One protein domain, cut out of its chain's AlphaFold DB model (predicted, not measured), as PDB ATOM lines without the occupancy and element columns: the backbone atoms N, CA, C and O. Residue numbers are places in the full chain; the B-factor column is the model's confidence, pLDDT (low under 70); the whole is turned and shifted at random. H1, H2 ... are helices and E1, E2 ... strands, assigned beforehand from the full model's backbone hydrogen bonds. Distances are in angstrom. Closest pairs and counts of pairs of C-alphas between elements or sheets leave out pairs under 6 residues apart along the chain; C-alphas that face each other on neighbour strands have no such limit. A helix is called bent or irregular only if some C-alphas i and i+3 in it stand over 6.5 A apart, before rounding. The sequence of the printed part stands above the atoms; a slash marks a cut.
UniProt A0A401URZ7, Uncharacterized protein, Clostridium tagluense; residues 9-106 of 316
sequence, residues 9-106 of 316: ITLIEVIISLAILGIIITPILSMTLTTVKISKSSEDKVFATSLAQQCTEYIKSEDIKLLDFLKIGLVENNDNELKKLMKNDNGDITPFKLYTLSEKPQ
ATOM      1  N   ILE A   9      44.074 -77.260 247.814       83.44
ATOM      2  CA  ILE A   9      44.166 -76.259 246.748       83.44
ATOM      3  C   ILE A   9      44.570 -74.925 247.379       83.44
ATOM      4  O   ILE A   9      44.017 -74.515 248.402       83.44
ATOM      5  N   THR A  10      45.550 -74.254 246.782       92.06
ATOM      6  CA  THR A  10      45.996 -72.947 247.272       92.06
ATOM      7  C   THR A  10      45.064 -71.841 246.774       92.06
ATOM      8  O   THR A  10      44.547 -71.906 245.662       92.06
ATOM      9  N   LEU A  11      44.857 -70.788 247.571       92.25
ATOM     10  CA  LEU A  11      43.995 -69.662 247.182       92.25
ATOM     11  C   LEU A  11      44.444 -69.021 245.855       92.25
ATOM     12  O   LEU A  11      43.616 -68.642 245.030       92.25
ATOM     13  N   ILE A  12      45.758 -68.948 245.630       94.62
ATOM     14  CA  ILE A  12      46.337 -68.400 244.400       94.62
ATOM     15  C   ILE A  12      45.984 -69.244 243.168       94.62
ATOM     16  O   ILE A  12      45.675 -68.694 242.115       94.62
ATOM     17  N   GLU A  13      45.947 -70.567 243.306       94.38
ATOM     18  CA  GLU A  13      45.573 -71.490 242.232       94.38
ATOM     19  C   GLU A  13      44.092 -71.336 241.854       94.38
ATOM     20  O   GLU A  13      43.754 -71.361 240.670       94.38
ATOM     21  N   VAL A  14      43.221 -71.054 242.830       95.75
ATOM     22  CA  VAL A  14      41.802 -70.753 242.574       95.75
ATOM     23  C   VAL A  14      41.648 -69.445 241.796       95.75
ATOM     24  O   VAL A  14      40.917 -69.407 240.808       95.75
ATOM     25  N   ILE A  15      42.360 -68.389 242.198       96.81
ATOM     26  CA  ILE A  15      42.284 -67.069 241.548       96.81
ATOM     27  C   ILE A  15      42.780 -67.141 240.100       96.81
ATOM     28  O   ILE A  15      42.115 -66.630 239.198       96.81
ATOM     29  N   ILE A  16      43.914 -67.810 239.862       96.94
ATOM     30  CA  ILE A  16      44.457 -68.003 238.510       96.94
ATOM     31  C   ILE A  16      43.482 -68.824 237.655       96.94
ATOM     32  O   ILE A  16      43.218 -68.458 236.509       96.94
ATOM     33  N   SER A  17      42.889 -69.885 238.213       97.12
ATOM     34  CA  SER A  17      41.904 -70.708 237.492       97.12
ATOM     35  C   SER A  17      40.662 -69.907 237.091       97.12
ATOM     36  O   SER A  17      40.201 -70.013 235.955       97.12
ATOM     37  N   LEU A  18      40.147 -69.058 237.988       96.56
ATOM     38  CA  LEU A  18      39.018 -68.162 237.711       96.56
ATOM     39  C   LEU A  18      39.352 -67.113 236.644       96.56
ATOM     40  O   LEU A  18      38.518 -66.832 235.785       96.56
ATOM     41  N   ALA A  19      40.566 -66.558 236.667       97.56
ATOM     42  CA  ALA A  19      41.006 -65.583 235.672       97.56
ATOM     43  C   ALA A  19      41.058 -66.199 234.265       97.56
ATOM     44  O   ALA A  19      40.504 -65.636 233.319       97.56
ATOM     45  N   ILE A  20      41.659 -67.387 234.134       97.88
ATOM     46  CA  ILE A  20      41.715 -68.120 232.861       97.88
ATOM     47  C   ILE A  20      40.300 -68.483 232.393       97.88
ATOM     48  O   ILE A  20      39.972 -68.301 231.219       97.88
ATOM     49  N   LEU A  21      39.434 -68.928 233.308       97.62
ATOM     50  CA  LEU A  21      38.044 -69.249 232.993       97.62
ATOM     51  C   LEU A  21      37.277 -68.028 232.463       97.62
ATOM     52  O   LEU A  21      36.564 -68.153 231.470       97.62
ATOM     53  N   GLY A  22      37.450 -66.848 233.066       96.94
ATOM     54  CA  GLY A  22      36.808 -65.610 232.610       96.94
ATOM     55  C   GLY A  22      37.225 -65.201 231.193       96.94
ATOM     56  O   GLY A  22      36.381 -64.809 230.379       96.94
ATOM     57  N   ILE A  23      38.510 -65.366 230.864       97.56
ATOM     58  CA  ILE A  23      39.039 -65.098 229.519       97.56
ATOM     59  C   ILE A  23      38.405 -66.045 228.489       97.56
ATOM     60  O   ILE A  23      38.019 -65.604 227.408       97.56
ATOM     61  N   ILE A  24      38.245 -67.327 228.830       98.12
ATOM     62  CA  ILE A  24      37.699 -68.353 227.925       98.12
ATOM     63  C   ILE A  24      36.173 -68.240 227.770       98.12
ATOM     64  O   ILE A  24      35.641 -68.448 226.681       98.12
ATOM     65  N   ILE A  25      35.454 -67.887 228.836       97.88
ATOM     66  CA  ILE A  25      33.985 -67.797 228.844       97.88
ATOM     67  C   ILE A  25      33.471 -66.709 227.897       97.88
ATOM     68  O   ILE A  25      32.455 -66.897 227.227       97.88
ATOM     69  N   THR A  26      34.189 -65.592 227.791       96.00
ATOM     70  CA  THR A  26      33.762 -64.428 227.001       96.00
ATOM     71  C   THR A  26      33.499 -64.752 225.514       96.00
ATOM     72  O   THR A  26      32.386 -64.494 225.042       96.00
ATOM     73  N   PRO A  27      34.439 -65.349 224.747       96.38
ATOM     74  CA  PRO A  27      34.182 -65.718 223.353       96.38
ATOM     75  C   PRO A  27      33.120 -66.818 223.209       96.38
ATOM     76  O   PRO A  27      32.342 -66.776 222.255       96.38
ATOM     77  N   ILE A  28      33.025 -67.753 224.163       97.50
ATOM     78  CA  ILE A  28      32.027 -68.837 224.136       97.50
ATOM     79  C   ILE A  28      30.606 -68.268 224.232       97.50
ATOM     80  O   ILE A  28      29.738 -68.657 223.445       97.50
ATOM     81  N   LEU A  29      30.356 -67.318 225.141       96.88
ATOM     82  CA  LEU A  29      29.039 -66.677 225.241       96.88
ATOM     83  C   LEU A  29      28.695 -65.895 223.971       96.88
ATOM     84  O   LEU A  29      27.578 -66.012 223.467       96.88
ATOM     85  N   SER A  30      29.648 -65.130 223.436       96.19
ATOM     86  CA  SER A  30      29.439 -64.348 222.211       96.19
ATOM     87  C   SER A  30      29.081 -65.241 221.015       96.19
ATOM     88  O   SER A  30      28.114 -64.982 220.288       96.19
ATOM     89  N   MET A  31      29.805 -66.352 220.856       96.38
ATOM     90  CA  MET A  31      29.537 -67.338 219.812       96.38
ATOM     91  C   MET A  31      28.173 -68.007 220.012       96.38
ATOM     92  O   MET A  31      27.408 -68.119 219.060       96.38
ATOM     93  N   THR A  32      27.815 -68.355 221.251       97.31
ATOM     94  CA  THR A  32      26.516 -68.970 221.576       97.31
ATOM     95  C   THR A  32      25.348 -68.050 221.215       97.31
ATOM     96  O   THR A  32      24.415 -68.476 220.533       97.31
ATOM     97  N   LEU A  33      25.409 -66.770 221.598       96.00
ATOM     98  CA  LEU A  33      24.371 -65.788 221.258       96.00
ATOM     99  C   LEU A  33      24.232 -65.601 219.743       96.00
ATOM    100  O   LEU A  33      23.123 -65.455 219.225       96.00
ATOM    101  N   THR A  34      25.355 -65.621 219.030       96.38
ATOM    102  CA  THR A  34      25.373 -65.498 217.571       96.38
ATOM    103  C   THR A  34      24.760 -66.732 216.909       96.38
ATOM    104  O   THR A  34      23.909 -66.586 216.032       96.38
ATOM    105  N   THR A  35      25.099 -67.936 217.375       96.69
ATOM    106  CA  THR A  35      24.518 -69.190 216.879       96.69
ATOM    107  C   THR A  35      23.006 -69.228 217.069       96.69
ATOM    108  O   THR A  35      22.296 -69.589 216.136       96.69
ATOM    109  N   VAL A  36      22.483 -68.786 218.219       95.94
ATOM    110  CA  VAL A  36      21.026 -68.730 218.449       95.94
ATOM    111  C   VAL A  36      20.342 -67.786 217.454       95.94
ATOM    112  O   VAL A  36      19.334 -68.154 216.848       95.94
ATOM    113  N   LYS A  37      20.909 -66.596 217.218       94.75
ATOM    114  CA  LYS A  37      20.372 -65.644 216.228       94.75
ATOM    115  C   LYS A  37      20.394 -66.212 214.806       94.75
ATOM    116  O   LYS A  37      19.413 -66.072 214.075       94.75
ATOM    117  N   ILE A  38      21.491 -66.864 214.420       96.00
ATOM    118  CA  ILE A  38      21.634 -67.494 213.100       96.00
ATOM    119  C   ILE A  38      20.661 -68.663 212.945       96.00
ATOM    120  O   ILE A  38      20.051 -68.795 211.884       96.00
ATOM    121  N   SER A  39      20.477 -69.477 213.987       96.06
ATOM    122  CA  SER A  39      19.539 -70.604 213.979       96.06
ATOM    123  C   SER A  39      18.113 -70.113 213.762       96.06
ATOM    124  O   SER A  39      17.435 -70.593 212.859       96.06
ATOM    125  N   LYS A  40      17.692 -69.083 214.507       94.69
ATOM    126  CA  LYS A  40      16.349 -68.513 214.365       94.69
ATOM    127  C   LYS A  40      16.112 -67.937 212.966       94.69
ATOM    128  O   LYS A  40      15.111 -68.250 212.336       94.69
ATOM    129  N   SER A  41      17.069 -67.171 212.437       94.31
ATOM    130  CA  SER A  41      16.969 -66.650 211.066       94.31
ATOM    131  C   SER A  41      16.969 -67.762 210.012       94.31
ATOM    132  O   SER A  41      16.301 -67.637 208.987       94.31
ATOM    133  N   SER A  42      17.708 -68.847 210.244       95.75
ATOM    134  CA  SER A  42      17.731 -70.005 209.347       95.75
ATOM    135  C   SER A  42      16.397 -70.745 209.347       95.75
ATOM    136  O   SER A  42      15.909 -71.071 208.270       95.75
ATOM    137  N   GLU A  43      15.773 -70.950 210.508       95.25
ATOM    138  CA  GLU A  43      14.420 -71.518 210.602       95.25
ATOM    139  C   GLU A  43      13.410 -70.695 209.803       95.25
ATOM    140  O   GLU A  43      12.664 -71.250 209.000       95.25
ATOM    141  N   ASP A  44      13.427 -69.371 209.972       93.44
ATOM    142  CA  ASP A  44      12.485 -68.487 209.286       93.44
ATOM    143  C   ASP A  44      12.703 -68.521 207.761       93.44
ATOM    144  O   ASP A  44      11.742 -68.538 206.988       93.44
ATOM    145  N   LYS A  45      13.962 -68.611 207.303       94.50
ATOM    146  CA  LYS A  45      14.296 -68.787 205.877       94.50
ATOM    147  C   LYS A  45      13.844 -70.138 205.332       94.50
ATOM    148  O   LYS A  45      13.310 -70.187 204.225       94.50
ATOM    149  N   VAL A  46      14.059 -71.219 206.079       96.00
ATOM    150  CA  VAL A  46      13.622 -72.570 205.688       96.00
ATOM    151  C   VAL A  46      12.101 -72.615 205.593       96.00
ATOM    152  O   VAL A  46      11.568 -73.110 204.601       96.00
ATOM    153  N   PHE A  47      11.401 -72.021 206.559       92.25
ATOM    154  CA  PHE A  47       9.947 -71.919 206.546       92.25
ATOM    155  C   PHE A  47       9.437 -71.112 205.345       92.25
ATOM    156  O   PHE A  47       8.578 -71.589 204.604       92.25
ATOM    157  N   ALA A  48      10.003 -69.929 205.093       90.94
ATOM    158  CA  ALA A  48       9.624 -69.098 203.949       90.94
ATOM    159  C   ALA A  48       9.880 -69.800 202.606       90.94
ATOM    160  O   ALA A  48       9.053 -69.726 201.699       90.94
ATOM    161  N   THR A  49      11.002 -70.515 202.493       95.38
ATOM    162  CA  THR A  49      11.346 -71.276 201.283       95.38
ATOM    163  C   THR A  49      10.382 -72.441 201.078       95.38
ATOM    164  O   THR A  49       9.906 -72.643 199.965       95.38
ATOM    165  N   SER A  50      10.035 -73.166 202.147       92.94
ATOM    166  CA  SER A  50       9.047 -74.248 202.087       92.94
ATOM    167  C   SER A  50       7.676 -73.734 201.643       92.94
ATOM    168  O   SER A  50       7.060 -74.325 200.760       92.94
ATOM    169  N   LEU A  51       7.231 -72.594 202.179       90.81
ATOM    170  CA  LEU A  51       5.968 -71.976 201.776       90.81
ATOM    171  C   LEU A  51       5.994 -71.530 200.305       90.81
ATOM    172  O   LEU A  51       5.053 -71.791 199.560       90.81
ATOM    173  N   ALA A  52       7.084 -70.896 199.865       90.38
ATOM    174  CA  ALA A  52       7.245 -70.480 198.473       90.38
ATOM    175  C   ALA A  52       7.243 -71.677 197.511       90.38
ATOM    176  O   ALA A  52       6.648 -71.603 196.430       90.38
ATOM    177  N   GLN A  53       7.874 -72.786 197.906       92.06
ATOM    178  CA  GLN A  53       7.868 -74.022 197.134       92.06
ATOM    179  C   GLN A  53       6.457 -74.604 197.029       92.06
ATOM    180  O   GLN A  53       6.024 -74.886 195.917       92.06
ATOM    181  N   GLN A  54       5.715 -74.688 198.137       87.94
ATOM    182  CA  GLN A  54       4.323 -75.157 198.131       87.94
ATOM    183  C   GLN A  54       3.446 -74.317 197.196       87.94
ATOM    184  O   GLN A  54       2.740 -74.866 196.354       87.94
ATOM    185  N   CYS A  55       3.542 -72.984 197.268       83.44
ATOM    186  CA  CYS A  55       2.813 -72.098 196.357       83.44
ATOM    187  C   CYS A  55       3.203 -72.328 194.889       83.44
ATOM    188  O   CYS A  55       2.349 -72.313 194.006       83.44
ATOM    189  N   THR A  56       4.491 -72.542 194.618       88.25
ATOM    190  CA  THR A  56       4.988 -72.763 193.254       88.25
ATOM    191  C   THR A  56       4.520 -74.103 192.694       88.25
ATOM    192  O   THR A  56       4.126 -74.176 191.533       88.25
ATOM    193  N   GLU A  57       4.574 -75.165 193.496       83.19
ATOM    194  CA  GLU A  57       4.077 -76.491 193.120       83.19
ATOM    195  C   GLU A  57       2.571 -76.451 192.874       83.19
ATOM    196  O   GLU A  57       2.114 -76.960 191.854       83.19
ATOM    197  N   TYR A  58       1.825 -75.746 193.725       77.44
ATOM    198  CA  TYR A  58       0.391 -75.551 193.564       77.44
ATOM    199  C   TYR A  58       0.040 -74.852 192.242       77.44
ATOM    200  O   TYR A  58      -0.722 -75.400 191.447       77.44
ATOM    201  N   ILE A  59       0.674 -73.705 191.950       81.19
ATOM    202  CA  ILE A  59       0.478 -72.963 190.688       81.19
ATOM    203  C   ILE A  59       0.821 -73.829 189.468       81.19
ATOM    204  O   ILE A  59       0.180 -73.709 188.430       81.19
ATOM    205  N   LYS A  60       1.831 -74.698 189.576       81.50
ATOM    206  CA  LYS A  60       2.208 -75.618 188.493       81.50
ATOM    207  C   LYS A  60       1.244 -76.797 188.341       81.50
ATOM    208  O   LYS A  60       1.198 -77.377 187.261       81.50
ATOM    209  N   SER A  61       0.549 -77.182 189.410       78.00
ATOM    210  CA  SER A  61      -0.335 -78.351 189.438       78.00
ATOM    211  C   SER A  61      -1.779 -78.059 189.020       78.00
ATOM    212  O   SER A  61      -2.479 -78.990 188.629       78.00
ATOM    213  N   GLU A  62      -2.226 -76.800 189.069       57.50
ATOM    214  CA  GLU A  62      -3.594 -76.421 188.706       57.50
ATOM    215  C   GLU A  62      -3.673 -75.639 187.386       57.50
ATOM    216  O   GLU A  62      -3.117 -74.548 187.252       57.50
ATOM    217  N   ASP A  63      -4.482 -76.140 186.447       55.28
ATOM    218  CA  ASP A  63      -5.109 -75.321 185.406       55.28
ATOM    219  C   ASP A  63      -6.003 -74.264 186.084       55.28
ATOM    220  O   ASP A  63      -7.139 -74.536 186.468       55.28
ATOM    221  N   ILE A  64      -5.452 -73.061 186.277       54.31
ATOM    222  CA  ILE A  64      -6.130 -71.777 186.534       54.31
ATOM    223  C   ILE A  64      -7.412 -71.895 187.391       54.31
ATOM    224  O   ILE A  64      -8.525 -71.664 186.917       54.31
ATOM    225  N   LYS A  65      -7.267 -72.162 188.696       53.69
ATOM    226  CA  LYS A  65      -8.293 -71.849 189.719       53.69
ATOM    227  C   LYS A  65      -7.706 -71.107 190.924       53.69
ATOM    228  O   LYS A  65      -8.076 -71.302 192.075       53.69
ATOM    229  N   LEU A  66      -6.854 -70.130 190.620       53.50
ATOM    230  CA  LEU A  66      -6.162 -69.236 191.560       53.50
ATOM    231  C   LEU A  66      -7.103 -68.478 192.534       53.50
ATOM    232  O   LEU A  66      -6.666 -67.983 193.572       53.50
ATOM    233  N   LEU A  67      -8.401 -68.399 192.223       52.94
ATOM    234  CA  LEU A  67      -9.417 -67.695 193.013       52.94
ATOM    235  C   LEU A  67      -9.952 -68.486 194.221       52.94
ATOM    236  O   LEU A  67     -10.416 -67.856 195.173       52.94
ATOM    237  N   ASP A  68      -9.870 -69.819 194.229       51.91
ATOM    238  CA  ASP A  68     -10.438 -70.617 195.328       51.91
ATOM    239  C   ASP A  68      -9.470 -70.766 196.513       51.91
ATOM    240  O   ASP A  68      -9.913 -70.770 197.662       51.91
ATOM    241  N   PHE A  69      -8.150 -70.747 196.287       49.97
ATOM    242  CA  PHE A  69      -7.168 -70.764 197.382       49.97
ATOM    243  C   PHE A  69      -7.068 -69.414 198.113       49.97
ATOM    244  O   PHE A  69      -6.892 -69.375 199.329       49.97
ATOM    245  N   LEU A  70      -7.267 -68.287 197.414       53.25
ATOM    246  CA  LEU A  70      -7.342 -66.959 198.047       53.25
ATOM    247  C   LEU A  70      -8.604 -66.775 198.911       53.25
ATOM    248  O   LEU A  70      -8.616 -65.912 199.790       53.25
ATOM    249  N   LYS A  71      -9.640 -67.608 198.720       46.59
ATOM    250  CA  LYS A  71     -10.802 -67.696 199.623       46.59
ATOM    251  C   LYS A  71     -10.537 -68.526 200.881       46.59
ATOM    252  O   LYS A  71     -11.319 -68.450 201.830       46.59
ATOM    253  N   ILE A  72      -9.427 -69.260 200.951       47.00
ATOM    254  CA  ILE A  72      -8.994 -69.925 202.181       47.00
ATOM    255  C   ILE A  72      -8.350 -68.866 203.083       47.00
ATOM    256  O   ILE A  72      -7.141 -68.636 203.068       47.00
ATOM    257  N   GLY A  73      -9.176 -68.192 203.888       43.09
ATOM    258  CA  GLY A  73      -8.654 -67.407 205.008       43.09
ATOM    259  C   GLY A  73      -9.477 -66.240 205.535       43.09
ATOM    260  O   GLY A  73      -8.933 -65.499 206.350       43.09
ATOM    261  N   LEU A  74     -10.734 -66.058 205.125       40.44
ATOM    262  CA  LEU A  74     -11.644 -65.093 205.753       40.44
ATOM    263  C   LEU A  74     -12.935 -65.807 206.162       40.44
ATOM    264  O   LEU A  74     -13.902 -65.851 205.412       40.44
ATOM    265  N   VAL A  75     -12.927 -66.403 207.352       43.25
ATOM    266  CA  VAL A  75     -14.165 -66.750 208.056       43.25
ATOM    267  C   VAL A  75     -14.447 -65.582 208.992       43.25
ATOM    268  O   VAL A  75     -13.675 -65.343 209.922       43.25
ATOM    269  N   GLU A  76     -15.510 -64.826 208.719       36.72
ATOM    270  CA  GLU A  76     -16.042 -63.859 209.676       36.72
ATOM    271  C   GLU A  76     -16.535 -64.628 210.905       36.72
ATOM    272  O   GLU A  76     -17.503 -65.381 210.841       36.72
ATOM    273  N   ASN A  77     -15.842 -64.457 212.029       42.34
ATOM    274  CA  ASN A  77     -16.422 -64.742 213.332       42.34
ATOM    275  C   ASN A  77     -17.077 -63.462 213.849       42.34
ATOM    276  O   ASN A  77     -16.526 -62.373 213.686       42.34
ATOM    277  N   ASN A  78     -18.212 -63.633 214.523       47.12
ATOM    278  CA  ASN A  78     -19.117 -62.588 215.016       47.12
ATOM    279  C   ASN A  78     -18.498 -61.539 215.973       47.12
ATOM    280  O   ASN A  78     -19.218 -60.653 216.422       47.12
ATOM    281  N   ASP A  79     -17.191 -61.594 216.245       45.16
ATOM    282  CA  ASP A  79     -16.479 -60.725 217.190       45.16
ATOM    283  C   ASP A  79     -15.367 -59.859 216.555       45.16
ATOM    284  O   ASP A  79     -14.569 -59.263 217.273       45.16
ATOM    285  N   ASN A  80     -15.286 -59.739 215.221       43.44
ATOM    286  CA  ASN A  80     -14.345 -58.835 214.523       43.44
ATOM    287  C   ASN A  80     -12.841 -58.986 214.886       43.44
ATOM    288  O   ASN A  80     -12.043 -58.089 214.611       43.44
ATOM    289  N   GLU A  81     -12.404 -60.128 215.429       39.03
ATOM    290  CA  GLU A  81     -10.983 -60.501 215.496       39.03
ATOM    291  C   GLU A  81     -10.641 -61.522 214.398       39.03
ATOM    292  O   GLU A  81     -11.043 -62.686 214.452       39.03
ATOM    293  N   LEU A  82      -9.843 -61.104 213.410       39.84
ATOM    294  CA  LEU A  82      -9.313 -61.979 212.359       39.84
ATOM    295  C   LEU A  82      -8.272 -62.955 212.937       39.84
ATOM    296  O   LEU A  82      -7.075 -62.662 212.971       39.84
ATOM    297  N   LYS A  83      -8.702 -64.147 213.361       44.03
ATOM    298  CA  LYS A  83      -7.799 -65.270 213.672       44.03
ATOM    299  C   LYS A  83      -7.750 -66.230 212.485       44.03
ATOM    300  O   LYS A  83      -8.717 -66.933 212.214       44.03
ATOM    301  N   LYS A  84      -6.614 -66.265 211.772       48.38
ATOM    302  CA  LYS A  84      -6.380 -67.265 210.718       48.38
ATOM    303  C   LYS A  84      -6.213 -68.648 211.342       48.38
ATOM    304  O   LYS A  84      -5.454 -68.836 212.291       48.38
ATOM    305  N   LEU A  85      -6.912 -69.617 210.773       42.00
ATOM    306  CA  LEU A  85      -6.930 -71.004 211.205       42.00
ATOM    307  C   LEU A  85      -6.557 -71.867 209.999       42.00
ATOM    308  O   LEU A  85      -7.176 -71.732 208.945       42.00
ATOM    309  N   MET A  86      -5.538 -72.718 210.136       41.31
ATOM    310  CA  MET A  86      -5.224 -73.737 209.128       41.31
ATOM    311  C   MET A  86      -5.798 -75.073 209.594       41.31
ATOM    312  O   MET A  86      -5.607 -75.462 210.749       41.31
ATOM    313  N   LYS A  87      -6.504 -75.766 208.696       40.12
ATOM    314  CA  LYS A  87      -6.833 -77.182 208.873       40.12
ATOM    315  C   LYS A  87      -5.647 -78.006 208.393       40.12
ATOM    316  O   LYS A  87      -5.168 -77.769 207.287       40.12
ATOM    317  N   ASN A  88      -5.170 -78.929 209.221       45.62
ATOM    318  CA  ASN A  88      -4.247 -79.961 208.754       45.62
ATOM    319  C   ASN A  88      -5.017 -81.060 207.992       45.62
ATOM    320  O   ASN A  88      -6.250 -81.080 207.998       45.62
ATOM    321  N   ASP A  89      -4.292 -81.997 207.381       46.72
ATOM    322  CA  ASP A  89      -4.863 -83.109 206.600       46.72
ATOM    323  C   ASP A  89      -5.753 -84.061 207.426       46.72
ATOM    324  O   ASP A  89      -6.520 -84.843 206.867       46.72
ATOM    325  N   ASN A  90      -5.716 -83.953 208.759       46.81
ATOM    326  CA  ASN A  90      -6.574 -84.703 209.679       46.81
ATOM    327  C   ASN A  90      -7.856 -83.936 210.059       46.81
ATOM    328  O   ASN A  90      -8.683 -84.450 210.811       46.81
ATOM    329  N   GLY A  91      -8.042 -82.715 209.549       44.12
ATOM    330  CA  GLY A  91      -9.189 -81.855 209.845       44.12
ATOM    331  C   GLY A  91      -9.065 -81.042 211.137       44.12
ATOM    332  O   GLY A  91      -9.974 -80.262 211.440       44.12
ATOM    333  N   ASP A  92      -7.951 -81.164 211.863       45.47
ATOM    334  CA  ASP A  92      -7.713 -80.420 213.095       45.47
ATOM    335  C   ASP A  92      -7.357 -78.969 212.787       45.47
ATOM    336  O   ASP A  92      -6.526 -78.657 211.927       45.47
ATOM    337  N   ILE A  93      -7.989 -78.065 213.528       45.50
ATOM    338  CA  ILE A  93      -7.801 -76.631 213.382       45.50
ATOM    339  C   ILE A  93      -6.668 -76.186 214.303       45.50
ATOM    340  O   ILE A  93      -6.810 -76.213 215.526       45.50
ATOM    341  N   THR A  94      -5.562 -75.717 213.723       41.41
ATOM    342  CA  THR A  94      -4.469 -75.104 214.489       41.41
ATOM    343  C   THR A  94      -4.419 -73.590 214.247       41.41
ATOM    344  O   THR A  94      -4.566 -73.133 213.106       41.41
ATOM    345  N   PRO A  95      -4.260 -72.772 215.307       39.31
ATOM    346  CA  PRO A  95      -4.198 -71.322 215.173       39.31
ATOM    347  C   PRO A  95      -2.916 -70.912 214.445       39.31
ATOM    348  O   PRO A  95      -1.805 -71.129 214.931       39.31
ATOM    349  N   PHE A  96      -3.076 -70.288 213.279       42.66
ATOM    350  CA  PHE A  96      -1.968 -69.747 212.507       42.66
ATOM    351  C   PHE A  96      -1.548 -68.413 213.124       42.66
ATOM    352  O   PHE A  96      -2.274 -67.417 213.058       42.66
ATOM    353  N   LYS A  97      -0.362 -68.369 213.733       39.66
ATOM    354  CA  LYS A  97       0.216 -67.112 214.214       39.66
ATOM    355  C   LYS A  97       0.790 -66.367 213.010       39.66
ATOM    356  O   LYS A  97       1.904 -66.637 212.569       39.66
ATOM    357  N   LEU A  98      -0.001 -65.457 212.447       35.31
ATOM    358  CA  LEU A  98       0.453 -64.571 211.383       35.31
ATOM    359  C   LEU A  98       1.505 -63.631 211.982       35.31
ATOM    360  O   LEU A  98       1.164 -62.721 212.737       35.31
ATOM    361  N   TYR A  99       2.782 -63.857 211.675       34.12
ATOM    362  CA  TYR A  99       3.807 -62.846 211.908       34.12
ATOM    363  C   TYR A  99       3.524 -61.711 210.929       34.12
ATOM    364  O   TYR A  99       3.938 -61.733 209.771       34.12
ATOM    365  N   THR A 100       2.735 -60.735 211.367       31.11
ATOM    366  CA  THR A 100       2.687 -59.443 210.698       31.11
ATOM    367  C   THR A 100       4.114 -58.913 210.748       31.11
ATOM    368  O   THR A 100       4.688 -58.813 211.833       31.11
ATOM    369  N   LEU A 101       4.701 -58.585 209.595       33.28
ATOM    370  CA  LEU A 101       5.885 -57.725 209.520       33.28
ATOM    371  C   LEU A 101       5.476 -56.331 210.023       33.28
ATOM    372  O   LEU A 101       5.325 -55.384 209.262       33.28
ATOM    373  N   SER A 102       5.210 -56.229 211.323       36.03
ATOM    374  CA  SER A 102       4.950 -54.999 212.054       36.03
ATOM    375  C   SER A 102       6.229 -54.597 212.773       36.03
ATOM    376  O   SER A 102       6.257 -54.418 213.986       36.03
ATOM    377  N   GLU A 103       7.292 -54.419 212.003       31.66
ATOM    378  CA  GLU A 103       8.323 -53.456 212.350       31.66
ATOM    379  C   GLU A 103       8.519 -52.600 211.106       31.66
ATOM    380  O   GLU A 103       8.990 -53.067 210.069       31.66
ATOM    381  N   LYS A 104       8.069 -51.341 211.188       34.38
ATOM    382  CA  LYS A 104       8.391 -50.320 210.192       34.38
ATOM    383  C   LYS A 104       9.902 -50.392 209.937       34.38
ATOM    384  O   LYS A 104      10.647 -50.322 210.919       34.38
ATOM    385  N   PRO A 105      10.384 -50.485 208.685       35.06
ATOM    386  CA  PRO A 105      11.791 -50.240 208.429       35.06
ATOM    387  C   PRO A 105      12.087 -48.827 208.935       35.06
ATOM    388  O   PRO A 105      11.528 -47.848 208.441       35.06
ATOM    389  N   GLN A 106      12.903 -48.715 209.984       36.66
ATOM    390  CA  GLN A 106      13.419 -47.421 210.408       36.66
ATOM    391  C   GLN A 106      14.114 -46.797 209.200       36.66
ATOM    392  O   GLN A 106      15.012 -47.425 208.639       36.66
TER     393      GLN A 106
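What this domain is: This is residues 9 to 106 of the 316 residues of an uncharacterized protein of Clostridium tagluense (UniProt A0A401URZ7). One very long helix, H1, stands out almost alone, with a loose, mostly irregular length of chain trailing from its far end. Past the end of H1 the chain turns through a very short helix, H2, swings out in a long loop and back, and makes a small two-strand hairpin of E1 and E2 that is apart from H1; the printed part ends in a free tail, residues 99 to 106. The printed part has 98 residues, with two named helices and two named strands in the order H1, H2, E1, E2; the strands make one antiparallel sheet in the order E1 - E2, and the class is mostly helix, with 55 of the 61 residues in named elements held by helices. The whole is extended, with a radius of gyration of the C-alphas of 24.9 A and spans of 78 by 38 by 37 A, and H1 makes the longest of these.

How they stand to each other: H1, residues 11 to 61, comes first and is the longest helix. It has a kink of 29 degrees near residue 25. It is neither bent nor irregular, but only just: C-alphas 24 and 27 are 6.3 A apart. In its backbone 45 of 47 pairs of O i and N i+4 are within hydrogen-bond range. A tight link of 4 residues joins it to H2, residues 66 to 69. H1 and H2 are close but not clearly touching, with 1 pair of C-alphas within 8 A; their closest C-alphas are those of Ile 59 and Leu 66, 7.7 A apart. H2 is too short for any pair of O i and N i+4, and its one pair of O i and N i+3 is not within range. H2 is neither bent nor irregular, but only just: C-alphas 66 and 69 are 6.1 A apart. A long link of 15 residues, 70 to 84, leads to E1, residues 85 to 87. A tight link of 5 residues then joins E1 to E2, residues 93 to 95. E1 and E2 are a hairpin: they are antiparallel neighbours, with 146 degrees between their directions. The C-alphas of Leu 85 and Pro 95 face each other at 4.8 A, and those of Lys 87 and Ile 93 at 4.6 A. N 86 and O 94 are within hydrogen-bond range at 3.2 A, as are N 94 and O 86 at 3.0 A. H1 is apart from both E1 and E2, and H2 is apart from E2.

Where its parts are: H1 begins at C-alpha 11, (43.995, -69.662, 247.182), and ends at C-alpha 61, (-0.335, -78.351, 189.438), with 73.3 A from first to last C-alpha. H2 is 6.1 A long, E1 6.6 A and E2 6.7 A. E2 ends at C-alpha 95, (-4.198, -71.322, 215.173).

The domain as a whole: The two C-alphas farthest apart are those of Thr 10 and Asp 63, at 80.3 A, and the first and last printed C-alphas, those of Ile 9 and Gln 106, are 55.7 A apart. Residues 9 to 57 stand free, of which 11 to 57 belong to H1, and so do residues 59 to 65, of which 59 to 61 belong to H1. Residues 76 to 81 and 99 to 106 stand free too. The printed part has no cut, and its one long link is that from H2 to E1. The mean pLDDT of the printed part is 70.4. H1 has a mean of 93, while residues 62 to 106, 45 residues, are under 70.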